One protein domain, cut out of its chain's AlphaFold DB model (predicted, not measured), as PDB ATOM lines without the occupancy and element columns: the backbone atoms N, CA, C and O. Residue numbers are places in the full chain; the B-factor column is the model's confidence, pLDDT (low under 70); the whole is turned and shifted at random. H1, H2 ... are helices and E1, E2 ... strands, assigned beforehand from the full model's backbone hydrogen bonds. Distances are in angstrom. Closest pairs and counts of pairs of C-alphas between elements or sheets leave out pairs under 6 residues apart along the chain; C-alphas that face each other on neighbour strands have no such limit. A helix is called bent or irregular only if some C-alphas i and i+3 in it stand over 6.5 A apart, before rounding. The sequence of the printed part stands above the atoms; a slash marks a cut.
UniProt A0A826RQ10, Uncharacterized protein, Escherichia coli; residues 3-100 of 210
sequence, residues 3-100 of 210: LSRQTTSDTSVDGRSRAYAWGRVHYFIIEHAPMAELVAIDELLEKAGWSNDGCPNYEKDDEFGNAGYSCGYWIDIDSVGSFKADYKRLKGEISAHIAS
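This is residues 3 to 100 of the 210 residues of an uncharacterized protein of Escherichia coli (UniProt A0A826RQ10). A small three-stranded antiparallel sheet has the long helix H3 running along its strands over E2, with H2 at the end of the sheet where E2 stops and H4 crossing H2 beyond it. The short helix H1 lies at the opposite end, and the long loop between H2 and E3 reaches away from the body around residues 59 to 66. The printed part has 98 residues, with the order E1 H1 E2 H2 E3 H3 H4 along the chain and the sheet order E1, E2, E3; the class is mixed, helices and strands. It is compact, with a radius of gyration of the C-alphas of 13.8 A, yet flat, spanning 42 by 36 by 17 A.

In the sheet, inner strand E2, residues 25 to 31, is antiparallel to edge strand E1, residues 3 to 6, with N 4 and O 29 2.8 A apart. It is also antiparallel to edge strand E3, residues 73 to 76, with N 28 and O 73 2.9 A apart. H3, residues 77 to 90, is on the sheet at a height of 9.6 A, over E2, and runs along the strands at 7 degrees to E2 on the local plane. H2, residues 35 to 47, is on the sheet too; its closest C-alphas to E2 are those of Leu 38 and Ile 30, 7.1 A apart. With H2 and H3 on one face of the sheet there are two layers, helices and sheet. H2, with residues 41 to 45 alone, touches residues 86 to 90 of H3, closest at the C-alphas of Leu 44 and Leu 90, 6.6 A, at a steep tilt of 57 degrees, opposite ways. H4, residues 94 to 100, touches H2 about perpendicular, at 88 degrees, closest at the C-alphas of Ile 94 and Ala 40, 5.9 A. H1, residues 18 to 21, is only just not on the sheet, with 4 pairs of C-alphas within 10 A, and is apart from H2, H3 and H4. In H2 and H4 every O i to N i+4 pair is within hydrogen-bond range, in H3 8 of 10; H1 is too short for such a pair, and its one O i to N i+3 pair is out of range.

E1 begins at C-alpha 3, (34.264, -37.277, 41.730). E2 is 19.5 A long and H2 18.5 A. H3 is 20.2 A long and irregular, C-alphas 78 and 81 being 7.0 A apart. H4 ends at C-alpha 100, (36.818, -57.999, 53.028).

The two C-alphas farthest apart are those of Ala 19 and Ala 99, 42.1 A. The printed part has no cut. The links E1 to H1, 11 residues, and H2 to E3, 25 residues, are long. Mean pLDDT of the printed part is 78.9; residues 7 to 23 and 58 to 68 are under 70.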
ATOM      1  N   LEU A   3      33.729 -38.291  40.818       92.56
ATOM      2  CA  LEU A   3      34.264 -37.277  41.730       92.56
ATOM      3  C   LEU A   3      33.924 -35.891  41.177       92.56
ATOM      4  O   LEU A   3      34.406 -35.524  40.101       92.56
ATOM      5  N   SER A   4      33.117 -35.134  41.907       89.50
ATOM      6  CA  SER A   4      32.614 -33.826  41.494       89.50
ATOM      7  C   SER A   4      33.176 -32.734  42.385       89.50
ATOM      8  O   SER A   4      33.078 -32.802  43.605       89.50
ATOM      9  N   ARG A   5      33.772 -31.714  41.763       87.75
ATOM     10  CA  ARG A   5      34.124 -30.477  42.461       87.75
ATOM     11  C   ARG A   5      32.862 -29.638  42.590       87.75
ATOM     12  O   ARG A   5      32.261 -29.306  41.572       87.75
ATOM     13  N   GLN A   6      32.528 -29.259  43.810       79.62
ATOM     14  CA  GLN A   6      31.412 -28.370  44.094       79.62
ATOM     15  C   GLN A   6      31.865 -26.910  44.073       79.62
ATOM     16  O   GLN A   6      33.000 -26.567  44.430       79.62
ATOM     17  N   THR A   7      30.974 -26.036  43.626       65.00
ATOM     18  CA  THR A   7      31.156 -24.590  43.690       65.00
ATOM     19  C   THR A   7      30.968 -24.127  45.131       65.00
ATOM     20  O   THR A   7      29.946 -24.382  45.758       65.00
ATOM     21  N   THR A   8      31.951 -23.402  45.675       54.62
ATOM     22  CA  THR A   8      31.947 -22.874  47.057       54.62
ATOM     23  C   THR A   8      30.828 -21.854  47.341       54.62
ATOM     24  O   THR A   8      30.783 -21.281  48.427       54.62
ATOM     25  N   SER A   9      29.951 -21.586  46.369       51.50
ATOM     26  CA  SER A   9      28.720 -20.807  46.511       51.50
ATOM     27  C   SER A   9      27.524 -21.625  47.012       51.50
ATOM     28  O   SER A   9      26.622 -21.020  47.582       51.50
ATOM     29  N   ASP A  10      27.524 -22.953  46.832       45.59
ATOM     30  CA  ASP A  10      26.338 -23.803  47.054       45.59
ATOM     31  C   ASP A  10      26.331 -24.527  48.408       45.59
ATOM     32  O   ASP A  10      25.286 -24.956  48.886       45.59
ATOM     33  N   THR A  11      27.475 -24.611  49.084       50.34
ATOM     34  CA  THR A  11      27.570 -25.148  50.446       50.34
ATOM     35  C   THR A  11      27.483 -24.011  51.455       50.34
ATOM     36  O   THR A  11      28.352 -23.137  51.479       50.34
ATOM     37  N   SER A  12      26.445 -24.007  52.295       44.56
ATOM     38  CA  SER A  12      26.269 -23.072  53.409       44.56
ATOM     39  C   SER A  12      27.386 -23.249  54.439       44.56
ATOM     40  O   SER A  12      27.250 -23.987  55.411       44.56
ATOM     41  N   VAL A  13      28.525 -22.597  54.214       49.81
ATOM     42  CA  VAL A  13      29.620 -22.595  55.180       49.81
ATOM     43  C   VAL A  13      29.392 -21.451  56.159       49.81
ATOM     44  O   VAL A  13      29.345 -20.283  55.755       49.81
ATOM     45  N   ASP A  14      29.246 -21.793  57.440       49.09
ATOM     46  CA  ASP A  14      29.210 -20.834  58.541       49.09
ATOM     47  C   ASP A  14      30.332 -19.796  58.383       49.09
ATOM     48  O   ASP A  14      31.451 -20.101  57.954       49.09
ATOM     49  N   GLY A  15      30.027 -18.542  58.726       47.06
ATOM     50  CA  GLY A  15      30.802 -17.352  58.349       47.06
ATOM     51  C   GLY A  15      32.296 -17.334  58.718       47.06
ATOM     52  O   GLY A  15      33.010 -16.458  58.236       47.06
ATOM     53  N   ARG A  16      32.800 -18.293  59.511       45.22
ATOM     54  CA  ARG A  16      34.234 -18.455  59.823       45.22
ATOM     55  C   ARG A  16      35.039 -19.150  58.716       45.22
ATOM     56  O   ARG A  16      36.211 -18.829  58.548       45.22
ATOM     57  N   SER A  17      34.436 -20.030  57.916       52.22
ATOM     58  CA  SER A  17      35.143 -20.799  56.871       52.22
ATOM     59  C   SER A  17      35.215 -20.074  55.524       52.22
ATOM     60  O   SER A  17      36.049 -20.386  54.673       52.22
ATOM     61  N   ARG A  18      34.369 -19.056  55.330       49.72
ATOM     62  CA  ARG A  18      34.256 -18.298  54.075       49.72
ATOM     63  C   ARG A  18      35.550 -17.556  53.699       49.72
ATOM     64  O   ARG A  18      35.852 -17.434  52.518       49.72
ATOM     65  N   ALA A  19      36.335 -17.124  54.692       47.69
ATOM     66  CA  ALA A  19      37.622 -16.446  54.495       47.69
ATOM     67  C   ALA A  19      38.798 -17.407  54.215       47.69
ATOM     68  O   ALA A  19      39.771 -17.007  53.582       47.69
ATOM     69  N   TYR A  20      38.709 -18.670  54.652       53.59
ATOM     70  CA  TYR A  20      39.719 -19.704  54.379       53.59
ATOM     71  C   TYR A  20      39.501 -20.362  53.002       53.59
ATOM     72  O   TYR A  20      40.454 -20.755  52.333       53.59
ATOM     73  N   ALA A  21      38.242 -20.427  52.550       54.25
ATOM     74  CA  ALA A  21      37.826 -21.168  51.360       54.25
ATOM     75  C   ALA A  21      38.044 -20.455  50.013       54.25
ATOM     76  O   ALA A  21      38.027 -21.102  48.965       54.25
ATOM     77  N   TRP A  22      38.249 -19.134  49.994       55.69
ATOM     78  CA  TRP A  22      38.400 -18.389  48.739       55.69
ATOM     79  C   TRP A  22      39.783 -18.613  48.109       55.69
ATOM     80  O   TRP A  22      40.750 -17.914  48.399       55.69
ATOM     81  N   GLY A  23      39.855 -19.610  47.223       61.31
ATOM     82  CA  GLY A  23      40.982 -19.857  46.315       61.31
ATOM     83  C   GLY A  23      42.079 -20.791  46.833       61.31
ATOM     84  O   GLY A  23      43.019 -21.059  46.091       61.31
ATOM     85  N   ARG A  24      41.973 -21.293  48.070       73.25
ATOM     86  CA  ARG A  24      42.995 -22.166  48.687       73.25
ATOM     87  C   ARG A  24      42.587 -23.627  48.813       73.25
ATOM     88  O   ARG A  24      43.458 -24.483  48.832       73.25
ATOM     89  N   VAL A  25      41.287 -23.908  48.855       80.25
ATOM     90  CA  VAL A  25      40.740 -25.263  48.986       80.25
ATOM     91  C   VAL A  25      39.670 -25.515  47.929       80.25
ATOM     92  O   VAL A  25      38.961 -24.604  47.495       80.25
ATOM     93  N   HIS A  26      39.543 -26.765  47.506       86.06
ATOM     94  CA  HIS A  26      38.468 -27.265  46.663       86.06
ATOM     95  C   HIS A  26      37.605 -28.233  47.466       86.06
ATOM     96  O   HIS A  26      38.134 -29.120  48.130       86.06
ATOM     97  N   TYR A  27      36.287 -28.083  47.355       85.94
ATOM     98  CA  TYR A  27      35.342 -29.036  47.921       85.94
ATOM     99  C   TYR A  27      34.985 -30.096  46.878       85.94
ATOM    100  O   TYR A  27      34.618 -29.762  45.745       85.94
ATOM    101  N   PHE A  28      35.124 -31.365  47.248       89.69
ATOM    102  CA  PHE A  28      34.776 -32.508  46.414       89.69
ATOM    103  C   PHE A  28      33.725 -33.383  47.087       89.69
ATOM    104  O   PHE A  28      33.780 -33.594  48.292       89.69
ATOM    105  N   ILE A  29      32.835 -33.949  46.277       88.69
ATOM    106  CA  ILE A  29      31.938 -35.039  46.671       88.69
ATOM    107  C   ILE A  29      32.079 -36.199  45.684       88.69
ATOM    108  O   ILE A  29      32.463 -36.002  44.523       88.69
ATOM    109  N   ILE A  30      31.750 -37.405  46.130       90.06
ATOM    110  CA  ILE A  30      31.672 -38.603  45.301       90.06
ATOM    111  C   ILE A  30      30.202 -38.985  45.165       90.06
ATOM    112  O   ILE A  30      29.501 -39.163  46.150       90.06
ATOM    113  N   GLU A  31      29.730 -39.113  43.933       87.06
ATOM    114  CA  GLU A  31      28.307 -39.281  43.624       87.06
ATOM    115  C   GLU A  31      28.081 -40.374  42.568       87.06
ATOM    116  O   GLU A  31      29.026 -40.916  41.964       87.06
ATOM    117  N   HIS A  32      26.806 -40.688  42.319       84.56
ATOM    118  CA  HIS A  32      26.364 -41.680  41.332       84.56
ATOM    119  C   HIS A  32      27.004 -43.058  41.552       84.56
ATOM    120  O   HIS A  32      27.590 -43.655  40.637       84.56
ATOM    121  N   ALA A  33      26.959 -43.540  42.788       83.19
ATOM    122  CA  ALA A  33      27.383 -44.880  43.158       83.19
ATOM    123  C   ALA A  33      26.412 -45.463  44.193       83.19
ATOM    124  O   ALA A  33      25.791 -44.700  44.931       83.19
ATOM    125  N   PRO A  34      26.268 -46.794  44.271       83.31
ATOM    126  CA  PRO A  34      25.535 -47.429  45.355       83.31
ATOM    127  C   PRO A  34      26.088 -47.022  46.728       83.31
ATOM    128  O   PRO A  34      27.301 -46.904  46.888       83.31
ATOM    129  N   MET A  35      25.214 -46.924  47.735       84.19
ATOM    130  CA  MET A  35      25.580 -46.628  49.131       84.19
ATOM    131  C   MET A  35      26.798 -47.427  49.617       84.19
ATOM    132  O   MET A  35      27.716 -46.858  50.193       84.19
ATOM    133  N   ALA A  36      26.837 -48.740  49.361       84.31
ATOM    134  CA  ALA A  36      27.948 -49.588  49.795       84.31
ATOM    135  C   ALA A  36      29.295 -49.168  49.182       84.31
ATOM    136  O   ALA A  36      30.323 -49.259  49.847       84.31
ATOM    137  N   GLU A  37      29.297 -48.688  47.936       89.56
ATOM    138  CA  GLU A  37      30.505 -48.172  47.293       89.56
ATOM    139  C   GLU A  37      30.901 -46.798  47.843       89.56
ATOM    140  O   GLU A  37      32.094 -46.545  47.984       89.56
ATOM    141  N   LEU A  38      29.928 -45.938  48.175       90.00
ATOM    142  CA  LEU A  38      30.172 -44.625  48.791       90.00
ATOM    143  C   LEU A  38      30.778 -44.761  50.193       90.00
ATOM    144  O   LEU A  38      31.810 -44.167  50.477       90.00
ATOM    145  N   VAL A  39      30.209 -45.624  51.036       89.88
ATOM    146  CA  VAL A  39      30.771 -45.924  52.364       89.88
ATOM    147  C   VAL A  39      32.183 -46.504  52.234       89.88
ATOM    148  O   VAL A  39      33.096 -46.105  52.951       89.88
ATOM    149  N   ALA A  40      32.386 -47.435  51.298       92.44
ATOM    150  CA  ALA A  40      33.682 -48.076  51.107       92.44
ATOM    151  C   ALA A  40      34.771 -47.096  50.656       92.44
ATOM    152  O   ALA A  40      35.890 -47.167  51.163       92.44
ATOM    153  N   ILE A  41      34.475 -46.198  49.710       94.38
ATOM    154  CA  ILE A  41      35.471 -45.227  49.247       94.38
ATOM    155  C   ILE A  41      35.808 -44.202  50.333       94.38
ATOM    156  O   ILE A  41      36.972 -43.819  50.434       94.38
ATOM    157  N   ASP A  42      34.849 -43.839  51.189       93.12
ATOM    158  CA  ASP A  42      35.092 -42.891  52.277       93.12
ATOM    159  C   ASP A  42      36.026 -43.465  53.340       93.12
ATOM    160  O   ASP A  42      37.009 -42.822  53.710       93.12
ATOM    161  N   GLU A  43      35.797 -44.713  53.752       93.38
ATOM    162  CA  GLU A  43      36.686 -45.422  54.676       93.38
ATOM    163  C   GLU A  43      38.098 -45.605  54.103       93.38
ATOM    164  O   GLU A  43      39.093 -45.534  54.827       93.38
ATOM    165  N   LEU A  44      38.203 -45.875  52.800       96.25
ATOM    166  CA  LEU A  44      39.487 -46.033  52.119       96.25
ATOM    167  C   LEU A  44      40.254 -44.708  52.039       96.25
ATOM    168  O   LEU A  44      41.465 -44.689  52.264       96.25
ATOM    169  N   LEU A  45      39.564 -43.606  51.741       96.00
ATOM    170  CA  LEU A  45      40.155 -42.269  51.708       96.00
ATOM    171  C   LEU A  45      40.583 -41.810  53.105       96.00
ATOM    172  O   LEU A  45      41.692 -41.296  53.249       96.00
ATOM    173  N   GLU A  46      39.776 -42.071  54.134       94.12
ATOM    174  CA  GLU A  46      40.126 -41.780  55.530       94.12
ATOM    175  C   GLU A  46      41.379 -42.551  55.963       94.12
ATOM    176  O   GLU A  46      42.323 -41.963  56.494       94.12
ATOM    177  N   LYS A  47      41.458 -43.851  55.646       94.56
ATOM    178  CA  LYS A  47      42.663 -44.666  55.889       94.56
ATOM    179  C   LYS A  47      43.892 -44.170  55.124       94.56
ATOM    180  O   LYS A  47      45.010 -44.369  55.593       94.56
ATOM    181  N   ALA A  48      43.703 -43.539  53.966       95.06
ATOM    182  CA  ALA A  48      44.774 -42.898  53.204       95.06
ATOM    183  C   ALA A  48      45.159 -41.505  53.747       95.06
ATOM    184  O   ALA A  48      46.066 -40.875  53.209       95.06
ATOM    185  N   GLY A  49      44.513 -41.043  54.823       94.81
ATOM    186  CA  GLY A  49      44.809 -39.781  55.499       94.81
ATOM    187  C   GLY A  49      43.954 -38.599  55.042       94.81
ATOM    188  O   GLY A  49      44.222 -37.471  55.451       94.81
ATOM    189  N   TRP A  50      42.929 -38.823  54.214       94.44
ATOM    190  CA  TRP A  50      42.030 -37.765  53.754       94.44
ATOM    191  C   TRP A  50      40.849 -37.592  54.705       94.44
ATOM    192  O   TRP A  50      39.993 -38.465  54.824       94.44
ATOM    193  N   SER A  51      40.777 -36.435  55.359       87.50
ATOM    194  CA  SER A  51      39.652 -36.082  56.224       87.50
ATOM    195  C   SER A  51      38.443 -35.627  55.412       87.50
ATOM    196  O   SER A  51      38.567 -34.841  54.469       87.50
ATOM    197  N   ASN A  52      37.271 -36.104  55.815       85.25
ATOM    198  CA  ASN A  52      35.988 -35.674  55.281       85.25
ATOM    199  C   ASN A  52      35.274 -34.736  56.273       85.25
ATOM    200  O   ASN A  52      35.728 -34.544  57.401       85.25
ATOM    201  N   ASP A  53      34.180 -34.114  55.847       81.38
ATOM    202  CA  ASP A  53      33.388 -33.186  56.660       81.38
ATOM    203  C   ASP A  53      32.445 -33.865  57.671       81.38
ATOM    204  O   ASP A  53      31.763 -33.174  58.426       81.38
ATOM    205  N   GLY A  54      32.424 -35.202  57.724       75.88
ATOM    206  CA  GLY A  54      31.601 -35.982  58.647       75.88
ATOM    207  C   GLY A  54      30.099 -35.940  58.357       75.88
ATOM    208  O   GLY A  54      29.318 -36.427  59.176       75.88
ATOM    209  N   CYS A  55      29.678 -35.378  57.219       72.38
ATOM    210  CA  CYS A  55      28.274 -35.209  56.849       72.38
ATOM    211  C   CYS A  55      27.922 -36.018  55.588       72.38
ATOM    212  O   CYS A  55      27.647 -35.425  54.542       72.38
ATOM    213  N   PRO A  56      27.919 -37.363  55.641       70.31
ATOM    214  CA  PRO A  56      27.527 -38.154  54.486       70.31
ATOM    215  C   PRO A  56      26.029 -38.037  54.204       70.31
ATOM    216  O   PRO A  56      25.219 -38.035  55.132       70.31
ATOM    217  N   ASN A  57      25.658 -38.075  52.925       73.44
ATOM    218  CA  ASN A  57      24.283 -38.324  52.506       73.44
ATOM    219  C   ASN A  57      24.222 -39.574  51.621       73.44
ATOM    220  O   ASN A  57      24.025 -39.507  50.409       73.44
ATOM    221  N   TYR A  58      24.407 -40.736  52.247       69.81
ATOM    222  CA  TYR A  58      24.384 -42.025  51.555       69.81
ATOM    223  C   TYR A  58      22.971 -42.506  51.168       69.81
ATOM    224  O   TYR A  58      22.826 -43.650  50.724       69.81
ATOM    225  N   GLU A  59      21.930 -41.700  51.405       64.44
ATOM    226  CA  GLU A  59      20.543 -42.099  51.167       64.44
ATOM    227  C   GLU A  59      20.267 -42.344  49.674       64.44
ATOM    228  O   GLU A  59      20.995 -41.902  48.784       64.44
ATOM    229  N   LYS A  60      19.227 -43.137  49.388       56.19
ATOM    230  CA  LYS A  60      18.752 -43.344  48.011       56.19
ATOM    231  C   LYS A  60      18.143 -42.049  47.481       56.19
ATOM    232  O   LYS A  60      17.745 -41.221  48.290       56.19
ATOM    233  N   ASP A  61      18.028 -41.954  46.153       55.94
ATOM    234  CA  ASP A  61      17.314 -40.882  45.451       55.94
ATOM    235  C   ASP A  61      16.114 -40.412  46.280       55.94
ATOM    236  O   ASP A  61      15.190 -41.194  46.539       55.94
ATOM    237  N   ASP A  62      16.153 -39.162  46.742       54.47
ATOM    238  CA  ASP A  62      14.968 -38.559  47.335       54.47
ATOM    239  C   ASP A  62      13.846 -38.494  46.280       54.47
ATOM    240  O   ASP A  62      14.058 -38.725  45.086       54.47
ATOM    241  N   GLU A  63      12.619 -38.169  46.694       49.06
ATOM    242  CA  GLU A  63      11.475 -38.036  45.773       49.06
ATOM    243  C   GLU A  63      11.700 -36.980  44.661       49.06
ATOM    244  O   GLU A  63      10.903 -36.879  43.727       49.06
ATOM    245  N   PHE A  64      12.800 -36.218  44.736       52.69
ATOM    246  CA  PHE A  64      13.230 -35.190  43.793       52.69
ATOM    247  C   PHE A  64      14.401 -35.631  42.889       52.69
ATOM    248  O   PHE A  64      14.817 -34.863  42.021       52.69
ATOM    249  N   GLY A  65      14.892 -36.868  43.026       51.84
ATOM    250  CA  GLY A  65      15.934 -37.451  42.179       51.84
ATOM    251  C   GLY A  65      17.369 -37.067  42.554       51.84
ATOM    252  O   GLY A  65      18.265 -37.205  41.715       51.84
ATOM    253  N   ASN A  66      17.617 -36.584  43.776       55.59
ATOM    254  CA  ASN A  66      18.975 -36.327  44.252       55.59
ATOM    255  C   ASN A  66      19.645 -37.650  44.635       55.59
ATOM    256  O   ASN A  66      19.356 -38.220  45.683       55.59
ATOM    257  N   ALA A  67      20.552 -38.131  43.785       59.91
ATOM    258  CA  ALA A  67      21.335 -39.327  44.075       59.91
ATOM    259  C   ALA A  67      22.211 -39.131  45.320       59.91
ATOM    260  O   ALA A  67      22.894 -38.111  45.437       59.91
ATOM    261  N   GLY A  68      22.238 -40.131  46.206       66.31
ATOM    262  CA  GLY A  68      23.130 -40.145  47.366       66.31
ATOM    263  C   GLY A  68      24.590 -39.867  46.996       66.31
ATOM    264  O   GLY A  68      25.081 -40.264  45.928       66.31
ATOM    265  N   TYR A  69      25.288 -39.183  47.897       72.12
ATOM    266  CA  TYR A  69      26.685 -38.786  47.765       72.12
ATOM    267  C   TYR A  69      27.481 -39.117  49.036       72.12
ATOM    268  O   TYR A  69      26.935 -39.299  50.124       72.12
ATOM    269  N   SER A  70      28.793 -39.264  48.872       78.12
ATOM    270  CA  SER A  70      29.745 -39.512  49.957       78.12
ATOM    271  C   SER A  70      29.782 -38.375  50.976       78.12
ATOM    272  O   SER A  70      29.217 -37.308  50.742       78.12
ATOM    273  N   CYS A  71      30.551 -38.530  52.055       81.94
ATOM    274  CA  CYS A  71      31.026 -37.355  52.780       81.94
ATOM    275  C   CYS A  71      31.736 -36.373  51.824       81.94
ATOM    276  O   CYS A  71      32.280 -36.756  50.777       81.94
ATOM    277  N   GLY A  72      31.752 -35.096  52.191       86.44
ATOM    278  CA  GLY A  72      32.474 -34.080  51.444       86.44
ATOM    279  C   GLY A  72      33.927 -33.940  51.875       86.44
ATOM    280  O   GLY A  72      34.282 -34.165  53.029       86.44
ATOM    281  N   TYR A  73      34.778 -33.522  50.943       88.81
ATOM    282  CA  TYR A  73      36.221 -33.420  51.135       88.81
ATOM    283  C   TYR A  73      36.712 -32.007  50.833       88.81
ATOM    284  O   TYR A  73      36.673 -31.561  49.684       88.81
ATOM    285  N   TRP A  74      37.209 -31.312  51.858       88.44
ATOM    286  CA  TRP A  74      37.892 -30.025  51.717       88.44
ATOM    287  C   TRP A  74      39.381 -30.264  51.476       88.44
ATOM    288  O   TRP A  74      40.109 -30.653  52.383       88.44
ATOM    289  N   ILE A  75      39.829 -30.048  50.241       90.38
ATOM    290  CA  ILE A  75      41.182 -30.391  49.801       90.38
ATOM    291  C   ILE A  75      41.958 -29.127  49.453       90.38
ATOM    292  O   ILE A  75      41.531 -28.370  48.580       90.38
ATOM    293  N   ASP A  76      43.116 -28.923  50.079       88.88
ATOM    294  CA  ASP A  76      44.045 -27.850  49.711       88.88
ATOM    295  C   ASP A  76      44.420 -27.925  48.232       88.88
ATOM    296  O   ASP A  76      44.651 -29.006  47.689       88.88
ATOM    297  N   ILE A  77      44.501 -26.770  47.570       87.31
ATOM    298  CA  ILE A  77      44.703 -26.677  46.121       87.31
ATOM    299  C   ILE A  77      45.970 -27.409  45.658       87.31
ATOM    300  O   ILE A  77      45.932 -28.106  44.640       87.31
ATOM    301  N   ASP A  78      47.039 -27.334  46.452       90.81
ATOM    302  CA  ASP A  78      48.319 -28.001  46.195       90.81
ATOM    303  C   ASP A  78      48.220 -29.530  46.356       90.81
ATOM    304  O   ASP A  78      48.943 -30.288  45.707       90.81
ATOM    305  N   SER A  79      47.259 -29.999  47.154       92.94
ATOM    306  CA  SER A  79      46.999 -31.413  47.448       92.94
ATOM    307  C   SER A  79      45.971 -32.051  46.503       92.94
ATOM    308  O   SER A  79      45.810 -33.272  46.504       92.94
ATOM    309  N   VAL A  80      45.297 -31.268  45.648       92.75
ATOM    310  CA  VAL A  80      44.259 -31.758  44.713       92.75
ATOM    311  C   VAL A  80      44.788 -32.842  43.776       92.75
ATOM    312  O   VAL A  80      44.061 -33.783  43.451       92.75
ATOM    313  N   GLY A  81      46.034 -32.711  43.314       95.56
ATOM    314  CA  GLY A  81      46.667 -33.705  42.445       95.56
ATOM    315  C   GLY A  81      46.787 -35.064  43.133       95.56
ATOM    316  O   GLY A  81      46.333 -36.071  42.586       95.56
ATOM    317  N   SER A  82      47.323 -35.070  44.356       97.06
ATOM    318  CA  SER A  82      47.483 -36.269  45.184       97.06
ATOM    319  C   SER A  82      46.137 -36.887  45.548       97.06
ATOM    320  O   SER A  82      45.941 -38.079  45.333       97.06
ATOM    321  N   PHE A  83      45.169 -36.071  45.974       96.50
ATOM    322  CA  PHE A  83      43.820 -36.539  46.297       96.50
ATOM    323  C   PHE A  83      43.150 -37.239  45.109       96.50
ATOM    324  O   PHE A  83      42.614 -38.336  45.242       96.50
ATOM    325  N   LYS A  84      43.219 -36.650  43.907       96.56
ATOM    326  CA  LYS A  84      42.657 -37.274  42.696       96.56
ATOM    327  C   LYS A  84      43.374 -38.567  42.312       96.56
ATOM    328  O   LYS A  84      42.728 -39.477  41.788       96.56
ATOM    329  N   ALA A  85      44.688 -38.644  42.529       97.31
ATOM    330  CA  ALA A  85      45.466 -39.850  42.272       97.31
ATOM    331  C   ALA A  85      45.067 -40.981  43.231       97.31
ATOM    332  O   ALA A  85      44.785 -42.089  42.769       97.31
ATOM    333  N   ASP A  86      44.950 -40.683  44.527       97.62
ATOM    334  CA  ASP A  86      44.471 -41.636  45.530       97.62
ATOM    335  C   ASP A  86      43.037 -42.065  45.264       97.62
ATOM    336  O   ASP A  86      42.779 -43.263  45.201       97.62
ATOM    337  N   TYR A  87      42.121 -41.129  44.998       96.62
ATOM    338  CA  TYR A  87      40.749 -41.460  44.612       96.62
ATOM    339  C   TYR A  87      40.721 -42.435  43.428       96.62
ATOM    340  O   TYR A  87      40.017 -43.442  43.465       96.62
ATOM    341  N   LYS A  88      41.513 -42.181  42.375       96.69
ATOM    342  CA  LYS A  88      41.560 -43.056  41.194       96.69
ATOM    343  C   LYS A  88      42.082 -44.455  41.534       96.69
ATOM    344  O   LYS A  88      41.554 -45.426  40.998       96.69
ATOM    345  N   ARG A  89      43.106 -44.551  42.385       97.19
ATOM    346  CA  ARG A  89      43.678 -45.823  42.843       97.19
ATOM    347  C   ARG A  89      42.683 -46.587  43.721       97.19
ATOM    348  O   ARG A  89      42.298 -47.697  43.370       97.19
ATOM    349  N   LEU A  90      42.210 -45.958  44.795       97.12
ATOM    350  CA  LEU A  90      41.312 -46.545  45.794       97.12
ATOM    351  C   LEU A  90      39.952 -46.925  45.212       97.12
ATOM    352  O   LEU A  90      39.365 -47.921  45.622       97.12
ATOM    353  N   LYS A  91      39.481 -46.213  44.183       94.56
ATOM    354  CA  LYS A  91      38.291 -46.612  43.423       94.56
ATOM    355  C   LYS A  91      38.406 -48.027  42.840       94.56
ATOM    356  O   LYS A  91      37.398 -48.718  42.737       94.56
ATOM    357  N   GLY A  92      39.612 -48.469  42.473       92.06
ATOM    358  CA  GLY A  92      39.867 -49.843  42.029       92.06
ATOM    359  C   GLY A  92      39.848 -50.882  43.157       92.06
ATOM    360  O   GLY A  92      39.711 -52.070  42.882       92.06
ATOM    361  N   GLU A  93      39.950 -50.451  44.415       95.12
ATOM    362  CA  GLU A  93      40.020 -51.310  45.604       95.12
ATOM    363  C   GLU A  93      38.649 -51.491  46.288       95.12
ATOM    364  O   GLU A  93      38.490 -52.387  47.115       95.12
ATOM    365  N   ILE A  94      37.633 -50.702  45.905       93.31
ATOM    366  CA  ILE A  94      36.289 -50.692  46.516       93.31
ATOM    367  C   ILE A  94      35.686 -52.095  46.613       93.31
ATOM    368  O   ILE A  94      35.257 -52.511  47.687       93.31
ATOM    369  N   SER A  95      35.650 -52.847  45.508       88.62
ATOM    370  CA  SER A  95      35.011 -54.169  45.496       88.62
ATOM    371  C   SER A  95      35.708 -55.157  46.435       88.62
ATOM    372  O   SER A  95      35.038 -55.937  47.108       88.62
ATOM    373  N   ALA A  96      37.041 -55.097  46.515       90.50
ATOM    374  CA  ALA A  96      37.820 -55.932  47.423       90.50
ATOM    375  C   ALA A  96      37.607 -55.520  48.887       90.50
ATOM    376  O   ALA A  96      37.438 -56.385  49.743       90.50
ATOM    377  N   HIS A  97      37.540 -54.217  49.172       93.00
ATOM    378  CA  HIS A  97      37.278 -53.696  50.516       93.00
ATOM    379  C   HIS A  97      35.882 -54.078  51.023       93.00
ATOM    380  O   HIS A  97      35.751 -54.569  52.144       93.00
ATOM    381  N   ILE A  98      34.846 -53.956  50.183       89.44
ATOM    382  CA  ILE A  98      33.482 -54.406  50.513       89.44
ATOM    383  C   ILE A  98      33.468 -55.912  50.808       89.44
ATOM    384  O   ILE A  98      32.885 -56.337  51.806       89.44
ATOM    385  N   ALA A  99      34.126 -56.721  49.971       86.81
ATOM    386  CA  ALA A  99      34.211 -58.165  50.181       86.81
ATOM    387  C   ALA A  99      34.954 -58.521  51.482       86.81
ATOM    388  O   ALA A  99      34.492 -59.381  52.231       86.81
ATOM    389  N   SER A 100      36.058 -57.826  51.783       88.50
ATOM    390  CA  SER A 100      36.818 -57.999  53.028       88.50
ATOM    391  C   SER A 100      35.965 -57.674  54.252       88.50
ATOM    392  O   SER A 100      35.894 -58.471  55.182       88.50
TER     393      SER A 100